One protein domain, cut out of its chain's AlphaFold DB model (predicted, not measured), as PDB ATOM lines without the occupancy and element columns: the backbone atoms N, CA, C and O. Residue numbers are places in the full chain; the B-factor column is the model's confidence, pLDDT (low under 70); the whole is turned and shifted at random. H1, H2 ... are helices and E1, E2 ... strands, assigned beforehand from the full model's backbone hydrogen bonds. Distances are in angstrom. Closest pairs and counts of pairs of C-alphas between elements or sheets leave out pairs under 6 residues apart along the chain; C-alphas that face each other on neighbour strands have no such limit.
ATOM      1  N   ASP A  17     208.032 211.180 387.153       96.25
ATOM      2  CA  ASP A  17     209.464 211.328 386.857       96.25
ATOM      3  C   ASP A  17     209.771 212.627 386.101       96.25
ATOM      4  O   ASP A  17     210.781 213.288 386.351       96.25
ATOM      5  N   VAL A  18     208.887 213.019 385.177       95.81
ATOM      6  CA  VAL A  18     209.016 214.272 384.428       95.81
ATOM      7  C   VAL A  18     208.859 215.471 385.359       95.81
ATOM      8  O   VAL A  18     209.653 216.406 385.258       95.81
ATOM      9  N   ILE A  19     207.895 215.427 386.284       96.00
ATOM     10  CA  ILE A  19     207.651 216.487 387.268       96.00
ATOM     11  C   ILE A  19     208.821 216.604 388.251       96.00
ATOM     12  O   ILE A  19     209.305 217.707 388.488       96.00
ATOM     13  N   LEU A  20     209.328 215.487 388.781       95.50
ATOM     14  CA  LEU A  20     210.481 215.488 389.692       95.50
ATOM     15  C   LEU A  20     211.752 216.031 389.025       95.50
ATOM     16  O   LEU A  20     212.580 216.653 389.685       95.50
ATOM     17  N   LYS A  21     211.913 215.813 387.714       94.56
ATOM     18  CA  LYS A  21     213.097 216.250 386.965       94.56
ATOM     19  C   LYS A  21     213.006 217.687 386.454       94.56
ATOM     20  O   LYS A  21     214.015 218.386 386.438       94.56
ATOM     21  N   ASN A  22     211.837 218.096 385.967       93.31
ATOM     22  CA  ASN A  22     211.676 219.329 385.192       93.31
ATOM     23  C   ASN A  22     210.700 220.330 385.824       93.31
ATOM     24  O   ASN A  22     210.562 221.432 385.301       93.31
ATOM     25  N   GLY A  23     210.015 219.962 386.908       93.75
ATOM     26  CA  GLY A  23     208.920 220.735 387.486       93.75
ATOM     27  C   GLY A  23     207.607 220.590 386.710       93.75
ATOM     28  O   GLY A  23     207.469 219.759 385.813       93.75
ATOM     29  N   ALA A  24     206.629 221.426 387.061       95.62
ATOM     30  CA  ALA A  24     205.309 221.458 386.437       95.62
ATOM     31  C   ALA A  24     204.841 222.903 386.214       95.62
ATOM     32  O   ALA A  24     205.147 223.794 387.006       95.62
ATOM     33  N   ASN A  25     204.089 223.127 385.139       95.50
ATOM     34  CA  ASN A  25     203.463 224.407 384.828       95.50
ATOM     35  C   ASN A  25     201.939 224.307 384.964       95.50
ATOM     36  O   ASN A  25     201.285 223.621 384.176       95.50
ATOM     37  N   TYR A  26     201.378 225.023 385.937       95.25
ATOM     38  CA  TYR A  26     199.931 225.093 386.178       95.25
ATOM     39  C   TYR A  26     199.264 226.305 385.516       95.25
ATOM     40  O   TYR A  26     198.046 226.444 385.598       95.25
ATOM     41  N   ALA A  27     200.036 227.193 384.880       93.06
ATOM     42  CA  ALA A  27     199.505 228.415 384.298       93.06
ATOM     43  C   ALA A  27     198.453 228.102 383.227       93.06
ATOM     44  O   ALA A  27     198.651 227.250 382.359       93.06
ATOM     45  N   SER A  28     197.349 228.843 383.269       93.00
ATOM     46  CA  SER A  28     196.235 228.684 382.342       93.00
ATOM     47  C   SER A  28     195.972 229.969 381.578       93.00
ATOM     48  O   SER A  28     195.744 231.022 382.175       93.00
ATOM     49  N   GLY A  29     195.893 229.859 380.250       89.38
ATOM     50  CA  GLY A  29     195.312 230.915 379.421       89.38
ATOM     51  C   GLY A  29     193.883 231.222 379.880       89.38
ATOM     52  O   GLY A  29     193.143 230.308 380.244       89.38
ATOM     53  N   GLY A  30     193.529 232.506 379.945       88.31
ATOM     54  CA  GLY A  30     192.225 232.977 380.425       88.31
ATOM     55  C   GLY A  30     191.986 232.855 381.937       88.31
ATOM     56  O   GLY A  30     190.972 233.348 382.414       88.31
ATOM     57  N   GLY A  31     192.891 232.229 382.699       91.38
ATOM     58  CA  GLY A  31     192.800 232.163 384.159       91.38
ATOM     59  C   GLY A  31     193.143 233.497 384.823       91.38
ATOM     60  O   GLY A  31     193.859 234.320 384.245       91.38
ATOM     61  N   GLY A  32     192.657 233.693 386.044       91.81
ATOM     62  CA  GLY A  32     192.890 234.903 386.826       91.81
ATOM     63  C   GLY A  32     192.899 234.659 388.330       91.81
ATOM     64  O   GLY A  32     192.762 233.520 388.797       91.81
ATOM     65  N   ILE A  33     193.082 235.754 389.060       94.38
ATOM     66  CA  ILE A  33     192.957 235.860 390.515       94.38
ATOM     67  C   ILE A  33     191.521 235.515 390.923       94.38
ATOM     68  O   ILE A  33     191.309 234.699 391.823       94.38
ATOM     69  N   LEU A  34     190.537 236.097 390.240       91.38
ATOM     70  CA  LEU A  34     189.127 235.882 390.532       91.38
ATOM     71  C   LEU A  34     188.651 234.541 389.969       91.38
ATOM     72  O   LEU A  34     189.118 234.044 388.935       91.38
ATOM     73  N   ASN A  35     187.706 233.924 390.673       90.56
ATOM     74  CA  ASN A  35     187.202 232.618 390.277       90.56
ATOM     75  C   ASN A  35     186.308 232.705 389.046       90.56
ATOM     76  O   ASN A  35     186.206 231.721 388.341       90.56
ATOM     77  N   GLU A  36     185.720 233.839 388.745       87.38
ATOM     78  CA  GLU A  36     184.871 234.108 387.595       87.38
ATOM     79  C   GLU A  36     185.697 234.475 386.357       87.38
ATOM     80  O   GLU A  36     185.286 234.178 385.239       87.38
ATOM     81  N   THR A  37     186.910 235.019 386.534       88.12
ATOM     82  CA  THR A  37     187.753 235.489 385.427       88.12
ATOM     83  C   THR A  37     187.913 234.422 384.362       88.12
ATOM     84  O   THR A  37     188.497 233.365 384.621       88.12
ATOM     85  N   GLY A  38     187.428 234.732 383.158       83.62
ATOM     86  CA  GLY A  38     187.557 233.882 381.984       83.62
ATOM     87  C   GLY A  38     186.579 232.712 381.936       83.62
ATOM     88  O   GLY A  38     186.812 231.792 381.167       83.62
ATOM     89  N   GLU A  39     185.499 232.714 382.717       84.25
ATOM     90  CA  GLU A  39     184.474 231.654 382.742       84.25
ATOM     91  C   GLU A  39     183.908 231.286 381.356       84.25
ATOM     92  O   GLU A  39     183.581 230.127 381.109       84.25
ATOM     93  N   PHE A  40     183.897 232.223 380.406       80.81
ATOM     94  CA  PHE A  40     183.523 231.957 379.010       80.81
ATOM     95  C   PHE A  40     184.507 231.035 378.259       80.81
ATOM     96  O   PHE A  40     184.197 230.550 377.168       80.81
ATOM     97  N   PHE A  41     185.687 230.761 378.821       82.12
ATOM     98  CA  PHE A  41     186.672 229.830 378.281       82.12
ATOM     99  C   PHE A  41     186.510 228.440 378.915       82.12
ATOM    100  O   PHE A  41     186.725 228.238 380.108       82.12
ATOM    101  N   VAL A  42     186.216 227.443 378.077       72.00
ATOM    102  CA  VAL A  42     185.842 226.066 378.465       72.00
ATOM    103  C   VAL A  42     186.939 225.302 379.246       72.00
ATOM    104  O   VAL A  42     186.652 224.266 379.838       72.00
ATOM    105  N   GLN A  43     188.193 225.778 379.273       77.44
ATOM    106  CA  GLN A  43     189.336 225.059 379.879       77.44
ATOM    107  C   GLN A  43     190.281 225.943 380.707       77.44
ATOM    108  O   GLN A  43     191.490 225.720 380.737       77.44
ATOM    109  N   ARG A  44     189.752 226.964 381.380       87.56
ATOM    110  CA  ARG A  44     190.575 227.863 382.196       87.56
ATOM    111  C   ARG A  44     190.696 227.402 383.655       87.56
ATOM    112  O   ARG A  44     189.746 226.887 384.242       87.56
ATOM    113  N   LEU A  45     191.853 227.647 384.262       93.12
ATOM    114  CA  LEU A  45     192.127 227.370 385.674       93.12
ATOM    115  C   LEU A  45     192.322 228.689 386.430       93.12
ATOM    116  O   LEU A  45     193.285 229.413 386.157       93.12
ATOM    117  N   SER A  46     191.437 228.991 387.388       94.38
ATOM    118  CA  SER A  46     191.650 230.097 388.338       94.38
ATOM    119  C   SER A  46     192.890 229.846 389.190       94.38
ATOM    120  O   SER A  46     193.347 228.703 389.299       94.38
ATOM    121  N   PHE A  47     193.424 230.879 389.845       95.00
ATOM    122  CA  PHE A  47     194.590 230.681 390.701       95.00
ATOM    123  C   PHE A  47     194.322 229.670 391.826       95.00
ATOM    124  O   PHE A  47     195.146 228.788 392.063       95.00
ATOM    125  N   TYR A  48     193.132 229.688 392.435       94.62
ATOM    126  CA  TYR A  48     192.743 228.655 393.401       94.62
ATOM    127  C   TYR A  48     192.838 227.240 392.826       94.62
ATOM    128  O   TYR A  48     193.357 226.346 393.494       94.62
ATOM    129  N   LYS A  49     192.403 227.031 391.577       95.31
ATOM    130  CA  LYS A  49     192.513 225.715 390.944       95.31
ATOM    131  C   LYS A  49     193.968 225.326 390.684       95.31
ATOM    132  O   LYS A  49     194.327 224.168 390.859       95.31
ATOM    133  N   GLN A  50     194.817 226.281 390.311       95.81
ATOM    134  CA  GLN A  50     196.254 226.042 390.134       95.81
ATOM    135  C   GLN A  50     196.932 225.649 391.461       95.81
ATOM    136  O   GLN A  50     197.743 224.725 391.479       95.81
ATOM    137  N   ILE A  51     196.543 226.274 392.580       95.38
ATOM    138  CA  ILE A  51     197.000 225.901 393.929       95.38
ATOM    139  C   ILE A  51     196.536 224.482 394.293       95.38
ATOM    140  O   ILE A  51     197.319 223.698 394.824       95.38
ATOM    141  N   GLU A  52     195.288 224.122 393.988       95.62
ATOM    142  CA  GLU A  52     194.757 222.771 394.227       95.62
ATOM    143  C   GLU A  52     195.531 221.699 393.435       95.62
ATOM    144  O   GLU A  52     195.893 220.655 393.978       95.62
ATOM    145  N   LEU A  53     195.860 221.966 392.166       96.31
ATOM    146  CA  LEU A  53     196.689 221.063 391.356       96.31
ATOM    147  C   LEU A  53     198.100 220.904 391.939       96.31
ATOM    148  O   LEU A  53     198.651 219.797 391.955       96.31
ATOM    149  N   PHE A  54     198.676 221.988 392.461       96.31
ATOM    150  CA  PHE A  54     199.953 221.919 393.160       96.31
ATOM    151  C   PHE A  54     199.873 221.061 394.431       96.31
ATOM    152  O   PHE A  54     200.778 220.264 394.671       96.31
ATOM    153  N   GLN A  55     198.794 221.147 395.216       95.94
ATOM    154  CA  GLN A  55     198.615 220.288 396.396       95.94
ATOM    155  C   GLN A  55     198.636 218.803 396.023       95.94
ATOM    156  O   GLN A  55     199.369 218.026 396.635       95.94
ATOM    157  N   GLY A  56     197.910 218.418 394.969       96.38
ATOM    158  CA  GLY A  56     197.949 217.048 394.451       96.38
ATOM    159  C   GLY A  56     199.355 216.633 394.004       96.38
ATOM    160  O   GLY A  56     199.786 215.505 394.245       96.38
ATOM    161  N   THR A  57     200.114 217.563 393.424       96.31
ATOM    162  CA  THR A  57     201.514 217.327 393.048       96.31
ATOM    163  C   THR A  57     202.414 217.148 394.265       96.31
ATOM    164  O   THR A  57     203.243 216.241 394.271       96.31
ATOM    165  N   ARG A  58     202.230 217.937 395.329       95.69
ATOM    166  CA  ARG A  58     202.947 217.752 396.598       95.69
ATOM    167  C   ARG A  58     202.680 216.368 397.181       95.69
ATOM    168  O   ARG A  58     203.626 215.679 397.552       95.69
ATOM    169  N   GLU A  59     201.421 215.940 397.241       96.56
ATOM    170  CA  GLU A  59     201.075 214.595 397.718       96.56
ATOM    171  C   GLU A  59     201.719 213.499 396.866       96.56
ATOM    172  O   GLU A  59     202.224 212.511 397.400       96.56
ATOM    173  N   MET A  60     201.719 213.678 395.546       96.94
ATOM    174  CA  MET A  60     202.370 212.765 394.612       96.94
ATOM    175  C   MET A  60     203.881 212.681 394.873       96.94
ATOM    176  O   MET A  60     204.408 211.574 394.975       96.94
ATOM    177  N   ILE A  61     204.562 213.818 395.059       97.00
ATOM    178  CA  ILE A  61     205.997 213.867 395.378       97.00
ATOM    179  C   ILE A  61     206.268 213.129 396.693       97.00
ATOM    180  O   ILE A  61     207.106 212.233 396.718       97.00
ATOM    181  N   VAL A  62     205.513 213.420 397.759       97.19
ATOM    182  CA  VAL A  62     205.662 212.746 399.066       97.19
ATOM    183  C   VAL A  62     205.505 211.229 398.935       97.19
ATOM    184  O   VAL A  62     206.296 210.476 399.499       97.19
ATOM    185  N   ARG A  63     204.517 210.758 398.162       98.19
ATOM    186  CA  ARG A  63     204.324 209.319 397.903       98.19
ATOM    187  C   ARG A  63     205.466 208.704 397.095       98.19
ATOM    188  O   ARG A  63     205.727 207.516 397.250       98.19
ATOM    189  N   SER A  64     206.104 209.484 396.227       98.00
ATOM    190  CA  SER A  64     207.149 209.005 395.325       98.00
ATOM    191  C   SER A  64     208.524 208.928 395.981       98.00
ATOM    192  O   SER A  64     209.254 207.980 395.702       98.00
ATOM    193  N   ILE A  65     208.905 209.925 396.785       97.88
ATOM    194  CA  ILE A  65     210.278 210.049 397.304       97.88
ATOM    195  C   ILE A  65     210.380 210.064 398.830       97.88
ATOM    196  O   ILE A  65     211.493 210.028 399.334       97.88
ATOM    197  N   GLY A  66     209.259 210.051 399.559       98.06
ATOM    198  CA  GLY A  66     209.246 210.161 401.020       98.06
ATOM    199  C   GLY A  66     209.027 211.596 401.504       98.06
ATOM    200  O   GLY A  66     209.167 212.553 400.746       98.06
ATOM    201  N   SER A  67     208.614 211.750 402.767       96.38
ATOM    202  CA  SER A  67     208.265 213.065 403.332       96.38
ATOM    203  C   SER A  67     209.485 213.968 403.506       96.38
ATOM    204  O   SER A  67     209.425 215.139 403.139       96.38
ATOM    205  N   ASP A  68     210.582 213.428 404.039       96.88
ATOM    206  CA  ASP A  68     211.778 214.211 404.357       96.88
ATOM    207  C   ASP A  68     212.451 214.709 403.068       96.88
ATOM    208  O   ASP A  68     212.789 215.887 402.933       96.88
ATOM    209  N   GLU A  69     212.573 213.831 402.072       97.25
ATOM    210  CA  GLU A  69     213.103 214.154 400.751       97.25
ATOM    211  C   GLU A  69     212.192 215.124 399.992       97.25
ATOM    212  O   GLU A  69     212.692 216.036 399.331       97.25
ATOM    213  N   ALA A  70     210.867 214.974 400.102       95.38
ATOM    214  CA  ALA A  70     209.909 215.901 399.502       95.38
ATOM    215  C   ALA A  70     210.021 217.310 400.092       95.38
ATOM    216  O   ALA A  70     209.992 218.287 399.342       95.38
ATOM    217  N   ASP A  71     210.187 217.433 401.408       93.56
ATOM    218  CA  ASP A  71     210.344 218.734 402.055       93.56
ATOM    219  C   ASP A  71     211.653 219.419 401.632       93.56
ATOM    220  O   ASP A  71     211.661 220.625 401.369       93.56
ATOM    221  N   VAL A  72     212.753 218.665 401.491       94.44
ATOM    222  CA  VAL A  72     214.014 219.186 400.932       94.44
ATOM    223  C   VAL A  72     213.845 219.582 399.464       94.44
ATOM    224  O   VAL A  72     214.307 220.652 399.065       94.44
ATOM    225  N   PHE A  73     213.178 218.753 398.660       93.44
ATOM    226  CA  PHE A  73     212.924 219.024 397.246       93.44
ATOM    227  C   PHE A  73     212.140 220.328 397.059       93.44
ATOM    228  O   PHE A  73     212.583 221.216 396.335       93.44
ATOM    229  N   LEU A  74     211.018 220.485 397.768       92.31
ATOM    230  CA  LEU A  74     210.152 221.661 397.663       92.31
ATOM    231  C   LEU A  74     210.822 222.935 398.184       92.31
ATOM    232  O   LEU A  74     210.622 223.997 397.605       92.31
ATOM    233  N   LYS A  75     211.666 222.844 399.222       90.56
ATOM    234  CA  LYS A  75     212.451 223.994 399.710       90.56
ATOM    235  C   LYS A  75     213.451 224.537 398.694       90.56
ATOM    236  O   LYS A  75     213.804 225.707 398.778       90.56
ATOM    237  N   ASN A  76     213.946 223.683 397.800       90.25
ATOM    238  CA  ASN A  76     214.908 224.057 396.764       90.25
ATOM    239  C   ASN A  76     214.239 224.339 395.410       90.25
ATOM    240  O   ASN A  76     214.933 224.667 394.450       90.25
ATOM    241  N   ALA A  77     212.918 224.177 395.312       90.00
ATOM    242  CA  ALA A  77     212.173 224.468 394.101       90.00
ATOM    243  C   ALA A  77     211.931 225.975 393.961       90.00
ATOM    244  O   ALA A  77     211.650 226.666 394.940       90.00
ATOM    245  N   ASP A  78     211.983 226.463 392.722       89.56
ATOM    246  CA  ASP A  78     211.625 227.839 392.405       89.56
ATOM    247  C   ASP A  78     210.150 227.960 392.033       89.56
ATOM    248  O   ASP A  78     209.657 227.275 391.131       89.56
ATOM    249  N   PHE A  79     209.458 228.895 392.682       89.38
ATOM    250  CA  PHE A  79     208.047 229.168 392.429       89.38
ATOM    251  C   PHE A  79     207.865 230.545 391.795       89.38
ATOM    252  O   PHE A  79     208.292 231.568 392.337       89.38
ATOM    253  N   VAL A  80     207.200 230.564 390.640       88.69
ATOM    254  CA  VAL A  80     206.907 231.779 389.874       88.69
ATOM    255  C   VAL A  80     205.403 231.887 389.684       88.69
ATOM    256  O   VAL A  80     204.782 230.981 389.130       88.69
ATOM    257  N   VAL A  81     204.827 233.012 390.110       88.50
ATOM    258  CA  VAL A  81     203.408 233.330 389.910       88.50
ATOM    259  C   VAL A  81     203.298 234.607 389.086       88.50
ATOM    260  O   VAL A  81     203.885 235.629 389.443       88.50
ATOM    261  N   ALA A  82     202.546 234.549 387.986       87.81
ATOM    262  CA  ALA A  82     202.256 235.697 387.131       87.81
ATOM    263  C   ALA A  82     200.776 235.693 386.721       87.81
ATOM    264  O   ALA A  82     200.323 234.748 386.076       87.81
ATOM    265  N   MET A  83     200.022 236.725 387.117       88.38
ATOM    266  CA  MET A  83     198.572 236.837 386.873       88.38
ATOM    267  C   MET A  83     198.049 238.268 387.058       88.38
ATOM    268  O   MET A  83     198.823 239.184 387.329       88.38
ATOM    269  N   GLY A  84     196.735 238.452 386.887       87.75
ATOM    270  CA  GLY A  84     196.025 239.724 387.055       87.75
ATOM    271  C   GLY A  84     195.546 240.337 385.738       87.75
ATOM    272  O   GLY A  84     194.505 240.983 385.699       87.75
ATOM    273  N   SER A  85     196.242 240.096 384.624       88.94
ATOM    274  CA  SER A  85     195.907 240.735 383.340       88.94
ATOM    275  C   SER A  85     194.512 240.370 382.821       88.94
ATOM    276  O   SER A  85     193.786 241.241 382.347       88.94
ATOM    277  N   ASN A  86     194.114 239.100 382.940       89.50
ATOM    278  CA  ASN A  86     192.769 238.663 382.560       89.50
ATOM    279  C   ASN A  86     191.703 239.199 383.519       89.50
ATOM    280  O   ASN A  86     190.577 239.413 383.085       89.50
ATOM    281  N   ASP A  87     192.043 239.422 384.791       89.25
ATOM    282  CA  ASP A  87     191.107 239.958 385.777       89.25
ATOM    283  C   ASP A  87     190.707 241.387 385.401       89.25
ATOM    284  O   ASP A  87     189.518 241.683 385.299       89.25
ATOM    285  N   PHE A  88     191.692 242.228 385.068       87.69
ATOM    286  CA  PHE A  88     191.447 243.575 384.552       87.69
ATOM    287  C   PHE A  88     190.732 243.558 383.201       87.69
ATOM    288  O   PHE A  88     189.755 244.278 383.016       87.69
ATOM    289  N   LEU A  89     191.192 242.740 382.250       86.62
ATOM    290  CA  LEU A  89     190.602 242.718 380.914       86.62
ATOM    291  C   LEU A  89     189.135 242.282 380.948       86.62
ATOM    292  O   LEU A  89     188.291 242.942 380.350       86.62
ATOM    293  N   ASN A  90     188.836 241.183 381.640       84.62
ATOM    294  CA  ASN A  90     187.531 240.543 381.545       84.62
ATOM    295  C   ASN A  90     186.506 241.120 382.521       84.62
ATOM    296  O   ASN A  90     185.328 241.094 382.196       84.62
ATOM    297  N   ASN A  91     186.925 241.629 383.683       81.81
ATOM    298  CA  ASN A  91     185.986 242.052 384.730       81.81
ATOM    299  C   ASN A  91     185.985 243.571 384.974       81.81
ATOM    300  O   ASN A  91     185.046 244.077 385.575       81.81
ATOM    301  N   PHE A  92     186.999 244.310 384.500       83.50
ATOM    302  CA  PHE A  92     187.091 245.764 384.712       83.50
ATOM    303  C   PHE A  92     187.101 246.603 383.426       83.50
ATOM    304  O   PHE A  92     186.573 247.709 383.422       83.50
ATOM    305  N   LEU A  93     187.692 246.115 382.325       83.50
ATOM    306  CA  LEU A  93     187.828 246.872 381.064       83.50
ATOM    307  C   LEU A  93     186.830 246.482 379.970       83.50
ATOM    308  O   LEU A  93     186.564 247.281 379.073       83.50
ATOM    309  N   LEU A  94     186.270 245.272 380.033       78.06
ATOM    310  CA  LEU A  94     185.226 244.819 379.122       78.06
ATOM    311  C   LEU A  94     183.925 244.516 379.879       78.06
ATOM    312  O   LEU A  94     183.982 243.880 380.930       78.06
ATOM    313  N   PRO A  95     182.750 244.877 379.329       69.88
ATOM    314  CA  PRO A  95     181.448 244.592 379.932       69.88
ATOM    315  C   PRO A  95     181.042 243.132 379.678       69.88
ATOM    316  O   PRO A  95     180.027 242.852 379.043       69.88
ATOM    317  N   ILE A  96     181.898 242.197 380.086       69.94
ATOM    318  CA  ILE A  96     181.678 240.755 379.939       69.94
ATOM    319  C   ILE A  96     180.830 240.217 381.104       69.94
ATOM    320  O   ILE A  96     180.096 239.248 380.915       69.94
ATOM    321  N   TYR A  97     180.879 240.874 382.268       69.75
ATOM    322  CA  TYR A  97     180.122 240.522 383.471       69.75
ATOM    323  C   TYR A  97     179.238 241.688 383.946       69.75
ATOM    324  O   TYR A  97     179.523 242.857 383.675       69.75
ATOM    325  N   ASP A  98     178.144 241.359 384.641       64.94
ATOM    326  CA  ASP A  98     177.103 242.314 385.064       64.94
ATOM    327  C   ASP A  98     177.595 243.344 386.100       64.94
ATOM    328  O   ASP A  98     176.985 244.400 386.277       64.94
ATOM    329  N   ASP A  99     178.706 243.064 386.779       59.81
ATOM    330  CA  ASP A  99     179.314 243.889 387.822       59.81
ATOM    331  C   ASP A  99     180.350 244.900 387.300       59.81
ATOM    332  O   ASP A  99     180.902 245.653 388.101       59.81
ATOM    333  N   TYR A 100     180.553 244.990 385.983       57.06
ATOM    334  CA  TYR A 100     181.497 245.894 385.307       57.06
ATOM    335  C   TYR A 100     181.493 247.359 385.804       57.06
ATOM    336  O   TYR A 100     182.512 248.043 385.756       57.06
ATOM    337  N   TRP A 101     180.356 247.860 386.304       58.62
ATOM    338  CA  TRP A 101     180.190 249.237 386.800       58.62
ATOM    339  C   TRP A 101     180.314 249.388 388.324       58.62
ATOM    340  O   TRP A 101     180.011 250.453 388.863       58.62
ATOM    341  N   THR A 102     180.700 248.329 389.032       72.25
ATOM    342  CA  THR A 102     180.663 248.275 390.503       72.25
ATOM    343  C   THR A 102     181.870 248.942 391.148       72.25
ATOM    344  O   THR A 102     181.764 249.454 392.260       72.25
ATOM    345  N   TYR A 103     183.006 248.950 390.453       78.69
ATOM    346  CA  TYR A 103     184.282 249.402 390.989       78.69
ATOM    347  C   TYR A 103     184.908 250.450 390.078       78.69
ATOM    348  O   TYR A 103     184.888 250.318 388.855       78.69
ATOM    349  N   ASN A 104     185.521 251.473 390.667       86.94
ATOM    350  CA  ASN A 104     186.549 252.239 389.967       86.94
ATOM    351  C   ASN A 104     187.885 251.463 389.946       86.94
ATOM    352  O   ASN A 104     188.017 250.404 390.560       86.94
ATOM    353  N   ALA A 105     188.887 251.987 389.233       84.81
ATOM    354  CA  ALA A 105     190.170 251.300 389.050       84.81
ATOM    355  C   ALA A 105     190.884 250.978 390.375       84.81
ATOM    356  O   ALA A 105     191.405 249.872 390.537       84.81
ATOM    357  N   ASP A 106     190.879 251.905 391.336       88.44
ATOM    358  CA  ASP A 106     191.540 251.714 392.630       88.44
ATOM    359  C   ASP A 106     190.797 250.673 393.474       88.44
ATOM    360  O   ASP A 106     191.412 249.815 394.110       88.44
ATOM    361  N   GLU A 107     189.463 250.706 393.464       90.12
ATOM    362  CA  GLU A 107     188.636 249.725 394.168       90.12
ATOM    363  C   GLU A 107     188.834 248.314 393.602       90.12
ATOM    364  O   GLU A 107     189.043 247.375 394.372       90.12
ATOM    365  N   PHE A 108     188.848 248.167 392.272       88.12
ATOM    366  CA  PHE A 108     189.065 246.876 391.617       88.12
ATOM    367  C   PHE A 108     190.480 246.335 391.867       88.12
ATOM    368  O   PHE A 108     190.659 245.141 392.132       88.12
ATOM    369  N   THR A 109     191.483 247.217 391.846       89.31
ATOM    370  CA  THR A 109     192.873 246.864 392.169       89.31
ATOM    371  C   THR A 109     192.974 246.361 393.606       89.31
ATOM    372  O   THR A 109     193.477 245.264 393.841       89.31
ATOM    373  N   ASN A 110     192.433 247.107 394.572       90.62
ATOM    374  CA  ASN A 110     192.456 246.723 395.984       90.62
ATOM    375  C   ASN A 110     191.696 245.416 396.244       90.62
ATOM    376  O   ASN A 110     192.161 244.564 397.008       90.62
ATOM    377  N   TYR A 111     190.549 245.232 395.590       90.94
ATOM    378  CA  TYR A 111     189.771 243.999 395.651       90.94
ATOM    379  C   TYR A 111     190.581 242.796 395.148       90.94
ATOM    380  O   TYR A 111     190.747 241.808 395.872       90.94
ATOM    381  N   SER A 112     191.166 242.913 393.954       91.19
ATOM    382  CA  SER A 112     191.991 241.866 393.343       91.19
ATOM    383  C   SER A 112     193.225 241.550 394.191       91.19
ATOM    384  O   SER A 112     193.514 240.382 394.452       91.19
ATOM    385  N   MET A 113     193.917 242.571 394.702       91.25
ATOM    386  CA  MET A 113     195.092 242.393 395.560       91.25
ATOM    387  C   MET A 113     194.748 241.713 396.888       91.25
ATOM    388  O   MET A 113     195.493 240.842 397.331       91.25
ATOM    389  N   THR A 114     193.591 242.023 397.481       93.69
ATOM    390  CA  THR A 114     193.117 241.355 398.706       93.69
ATOM    391  C   THR A 114     192.873 239.860 398.479       93.69
ATOM    392  O   THR A 114     193.140 239.031 399.352       93.69
ATOM    393  N   ILE A 115     192.339 239.485 397.315       93.88
ATOM    394  CA  ILE A 115     192.113 238.075 396.971       93.88
ATOM    395  C   ILE A 115     193.440 237.378 396.677       93.88
ATOM    396  O   ILE A 115     193.675 236.286 397.201       93.88
ATOM    397  N   LEU A 116     194.323 238.024 395.912       93.44
ATOM    398  CA  LEU A 116     195.649 237.495 395.615       93.44
ATOM    399  C   LEU A 116     196.446 237.253 396.902       93.44
ATOM    400  O   LEU A 116     197.016 236.179 397.067       93.44
ATOM    401  N   GLU A 117     196.432 238.186 397.855       92.62
ATOM    402  CA  GLU A 117     197.087 238.016 399.155       92.62
ATOM    403  C   GLU A 117     196.590 236.753 399.875       92.62
ATOM    404  O   GLU A 117     197.392 235.917 400.298       92.62
ATOM    405  N   LYS A 118     195.268 236.548 399.944       94.88
ATOM    406  CA  LYS A 118     194.684 235.336 400.542       94.88
ATOM    407  C   LYS A 118     195.145 234.068 399.823       94.88
ATOM    408  O   LYS A 118     195.463 233.075 400.475       94.88
ATOM    409  N   GLN A 119     195.197 234.087 398.495       94.31
ATOM    410  CA  GLN A 119     195.652 232.952 397.689       94.31
ATOM    411  C   GLN A 119     197.141 232.651 397.903       94.31
ATOM    412  O   GLN A 119     197.526 231.483 398.005       94.31
ATOM    413  N   LEU A 120     197.980 233.677 398.036       91.81
ATOM    414  CA  LEU A 120     199.405 233.521 398.326       91.81
ATOM    415  C   LEU A 120     199.641 233.003 399.750       91.81
ATOM    416  O   LEU A 120     200.476 232.121 399.933       91.81
ATOM    417  N   ILE A 121     198.868 233.453 400.744       92.56
ATOM    418  CA  ILE A 121     198.917 232.903 402.111       92.56
ATOM    419  C   ILE A 121     198.597 231.404 402.095       92.56
ATOM    420  O   ILE A 121     199.326 230.603 402.682       92.56
ATOM    421  N   VAL A 122     197.537 231.011 401.384       93.31
ATOM    422  CA  VAL A 122     197.175 229.597 401.214       93.31
ATOM    423  C   VAL A 122     198.295 228.832 400.502       93.31
ATOM    424  O   VAL A 122     198.668 227.748 400.937       93.31
ATOM    425  N   SER A 123     198.886 229.410 399.454       90.19
ATOM    426  CA  SER A 123     200.020 228.819 398.729       90.19
ATOM    427  C   SER A 123     201.204 228.528 399.657       90.19
ATOM    428  O   SER A 123     201.731 227.414 399.664       90.19
ATOM    429  N   VAL A 124     201.586 229.501 400.489       89.56
ATOM    430  CA  VAL A 124     202.674 229.362 401.468       89.56
ATOM    431  C   VAL A 124     202.352 228.291 402.511       89.56
ATOM    432  O   VAL A 124     203.226 227.495 402.850       89.56
ATOM    433  N   ALA A 125     201.099 228.201 402.969       88.38
ATOM    434  CA  ALA A 125     200.668 227.147 403.890       88.38
ATOM    435  C   ALA A 125     200.829 225.730 403.299       88.38
ATOM    436  O   ALA A 125     201.030 224.775 404.049       88.38
ATOM    437  N   TYR A 126     200.810 225.592 401.970       85.88
ATOM    438  CA  TYR A 126     201.086 224.336 401.264       85.88
ATOM    439  C   TYR A 126     202.563 224.113 400.912       85.88
ATOM    440  O   TYR A 126     202.893 223.133 400.241       85.88
ATOM    441  N   GLY A 127     203.467 224.974 401.383       81.25
ATOM    442  CA  GLY A 127     204.908 224.828 401.180       81.25
ATOM    443  C   GLY A 127     205.437 225.462 399.893       81.25
ATOM    444  O   GLY A 127     206.567 225.173 399.507       81.25
ATOM    445  N   ILE A 128     204.659 226.329 399.235       82.31
ATOM    446  CA  ILE A 128     205.160 227.168 398.139       82.31
ATOM    447  C   ILE A 128     206.027 228.277 398.746       82.31
ATOM    448  O   ILE A 128     205.515 229.228 399.337       82.31
ATOM    449  N   ALA A 129     207.344 228.176 398.579       78.94
ATOM    450  CA  ALA A 129     208.274 229.257 398.890       78.94
ATOM    451  C   ALA A 129     208.398 230.177 397.666       78.94
ATOM    452  O   ALA A 129     209.164 229.906 396.749       78.94
ATOM    453  N   LEU A 130     207.595 231.240 397.609       71.06
ATOM    454  CA  LEU A 130     207.509 232.119 396.437       71.06
ATOM    455  C   LEU A 130     208.867 232.775 396.115       71.06
ATOM    456  O   LEU A 130     209.325 233.642 396.858       71.06
ATOM    457  N   SER A 131     209.481 232.395 394.989       69.88
ATOM    458  CA  SER A 131     210.756 232.963 394.517       69.88
ATOM    459  C   SER A 131     210.556 234.288 393.777       69.88
ATOM    460  O   SER A 131     211.419 235.162 393.804       69.88
ATOM    461  N   SER A 132     209.421 234.445 393.087       68.75
ATOM    462  CA  SER A 132     209.050 235.694 392.412       68.75
ATOM    463  C   SER A 132     207.540 235.806 392.199       68.75
ATOM    464  O   SER A 132     206.867 234.823 391.876       68.75
ATOM    465  N   ILE A 133     207.020 237.025 392.356       67.06
ATOM    466  CA  ILE A 133     205.621 237.373 392.102       67.06
ATOM    467  C   ILE A 133     205.615 238.495 391.067       67.06
ATOM    468  O   ILE A 133     206.215 239.547 391.284       67.06
ATOM    469  N   LEU A 134     204.942 238.265 389.944       66.19
ATOM    470  CA  LEU A 134     204.672 239.276 388.928       66.19
ATOM    471  C   LEU A 134     203.165 239.540 388.911       66.19
ATOM    472  O   LEU A 134     202.411 238.879 388.197       66.19
ATOM    473  N   ALA A 135     202.726 240.492 389.730       61.66
ATOM    474  CA  ALA A 135     201.398 241.078 389.610       61.66
ATOM    475  C   ALA A 135     201.493 242.239 388.613       61.66
ATOM    476  O   ALA A 135     202.284 243.161 388.808       61.66
ATOM    477  N   TYR A 136     200.747 242.168 387.512       56.19
ATOM    478  CA  TYR A 136     200.713 243.267 386.551       56.19
ATOM    479  C   TYR A 136     199.784 244.366 387.078       56.19
ATOM    480  O   TYR A 136     198.572 244.277 386.911       56.19
TER     481      TYR A 136
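AT A GLANCE: This is residues 17 to 136 of the 141 residues of an uncharacterized protein of Amborella trichopoda (UniProt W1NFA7). Picture two long helices, H2 and H5, running the same way in a staggered line along the long axis, meeting where residues 47 to 51 of H2 come beside residues 119 to 123 of H5, with a small parallel sheet of two strands, E1 and E2, midway along the length. H3 folds back at the end of H2, H4 makes a hairpin with the first part of H5 towards the opposite end, and residues 23 to 46, a long stretch with no named element, lead from H1, near the last part of H2, to where H2 starts. The printed part has 120 residues with five named helices and two named strands, in the order H1, H2, H3, E1, H4, H5, E2, and its class is mostly helix. The outline is elongated, with spans of 51 by 27 by 17 A, yet the whole is only just compact, close to loose, with a radius of gyration of the C-alphas of 16.1 A.

HOW THE PARTS SIT: Start at H1, residues 17 to 22, and compare it with H2, residues 47 to 65: they are close but not clearly touching, the closest C-alphas being those of Leu 20 and Ile 61, 7.4 A apart. H3, residues 67 to 75, touches H2 at its residues 58 to 62 alone; the closest C-alphas, of Val 62 and Ala 70, are 5.3 A apart, at a steep tilt of 46 degrees, opposite ways. Next look at E1, residues 79 to 83, and its parallel neighbour E2, residues 130 to 135, with 10 degrees between their directions. Across this pair N 134 and O 81 are 2.9 A apart and N 131 and O 79 are 3.0 A apart, both within hydrogen-bond range. Between the strands come H4, residues 85 to 93, and H5, residues 105 to 125; together E1, H4, H5 and E2 form a strand-helix-strand unit, two parallel neighbour strands with helices between them along the chain, and its crossover is right-handed. H4 and H5 are a helical hairpin that only just touches, with 3 pairs of C-alphas within 8 A, the closest being those of Phe 92 and Phe 108 at 7.3 A; their shallow tilt of 34 degrees, opposite ways, is only just short of steep. H2 and H5 also only just touch, with 3 pairs of C-alphas within 8 A, the closest those of Ile 51 and Ser 123 at 6.4 A, at a shallow tilt of 13 degrees, the same way. The closest C-alphas of H5 and E2 are those of Val 124 and Leu 130, 7.5 A apart, while E1 and H5 are apart. Every O i to N i+4 pair is within hydrogen-bond range in H1, H2, H3 and H5, and 4 of 5 are in H4.

IN THESE COORDINATES: Find C-alpha 17 at (209.464, 211.328, 386.857), where H1 begins. H2 starts at C-alpha 47, (194.590, 230.681, 390.701), and runs 26.7 A to C-alpha 65; H3 then covers 12.3 A. E1 spans 13.4 A and H4 10.4 A. H5, the longest helix, runs 30.2 A from C-alpha 105, and E2 runs 12.8 A to C-alpha 135 at (201.398, 241.078, 389.610).

THE WHOLE: The two C-alphas farthest apart, those of Gly 66 and Trp 101, are 50.7 A apart. The printed part has no cut. The links from H1 to H2, 24 residues, and from H4 to H5, 11 residues, are long. Look for pLDDT under 70 at residues 95 to 101 and 131 to 136; the mean of the printed part is 87.7.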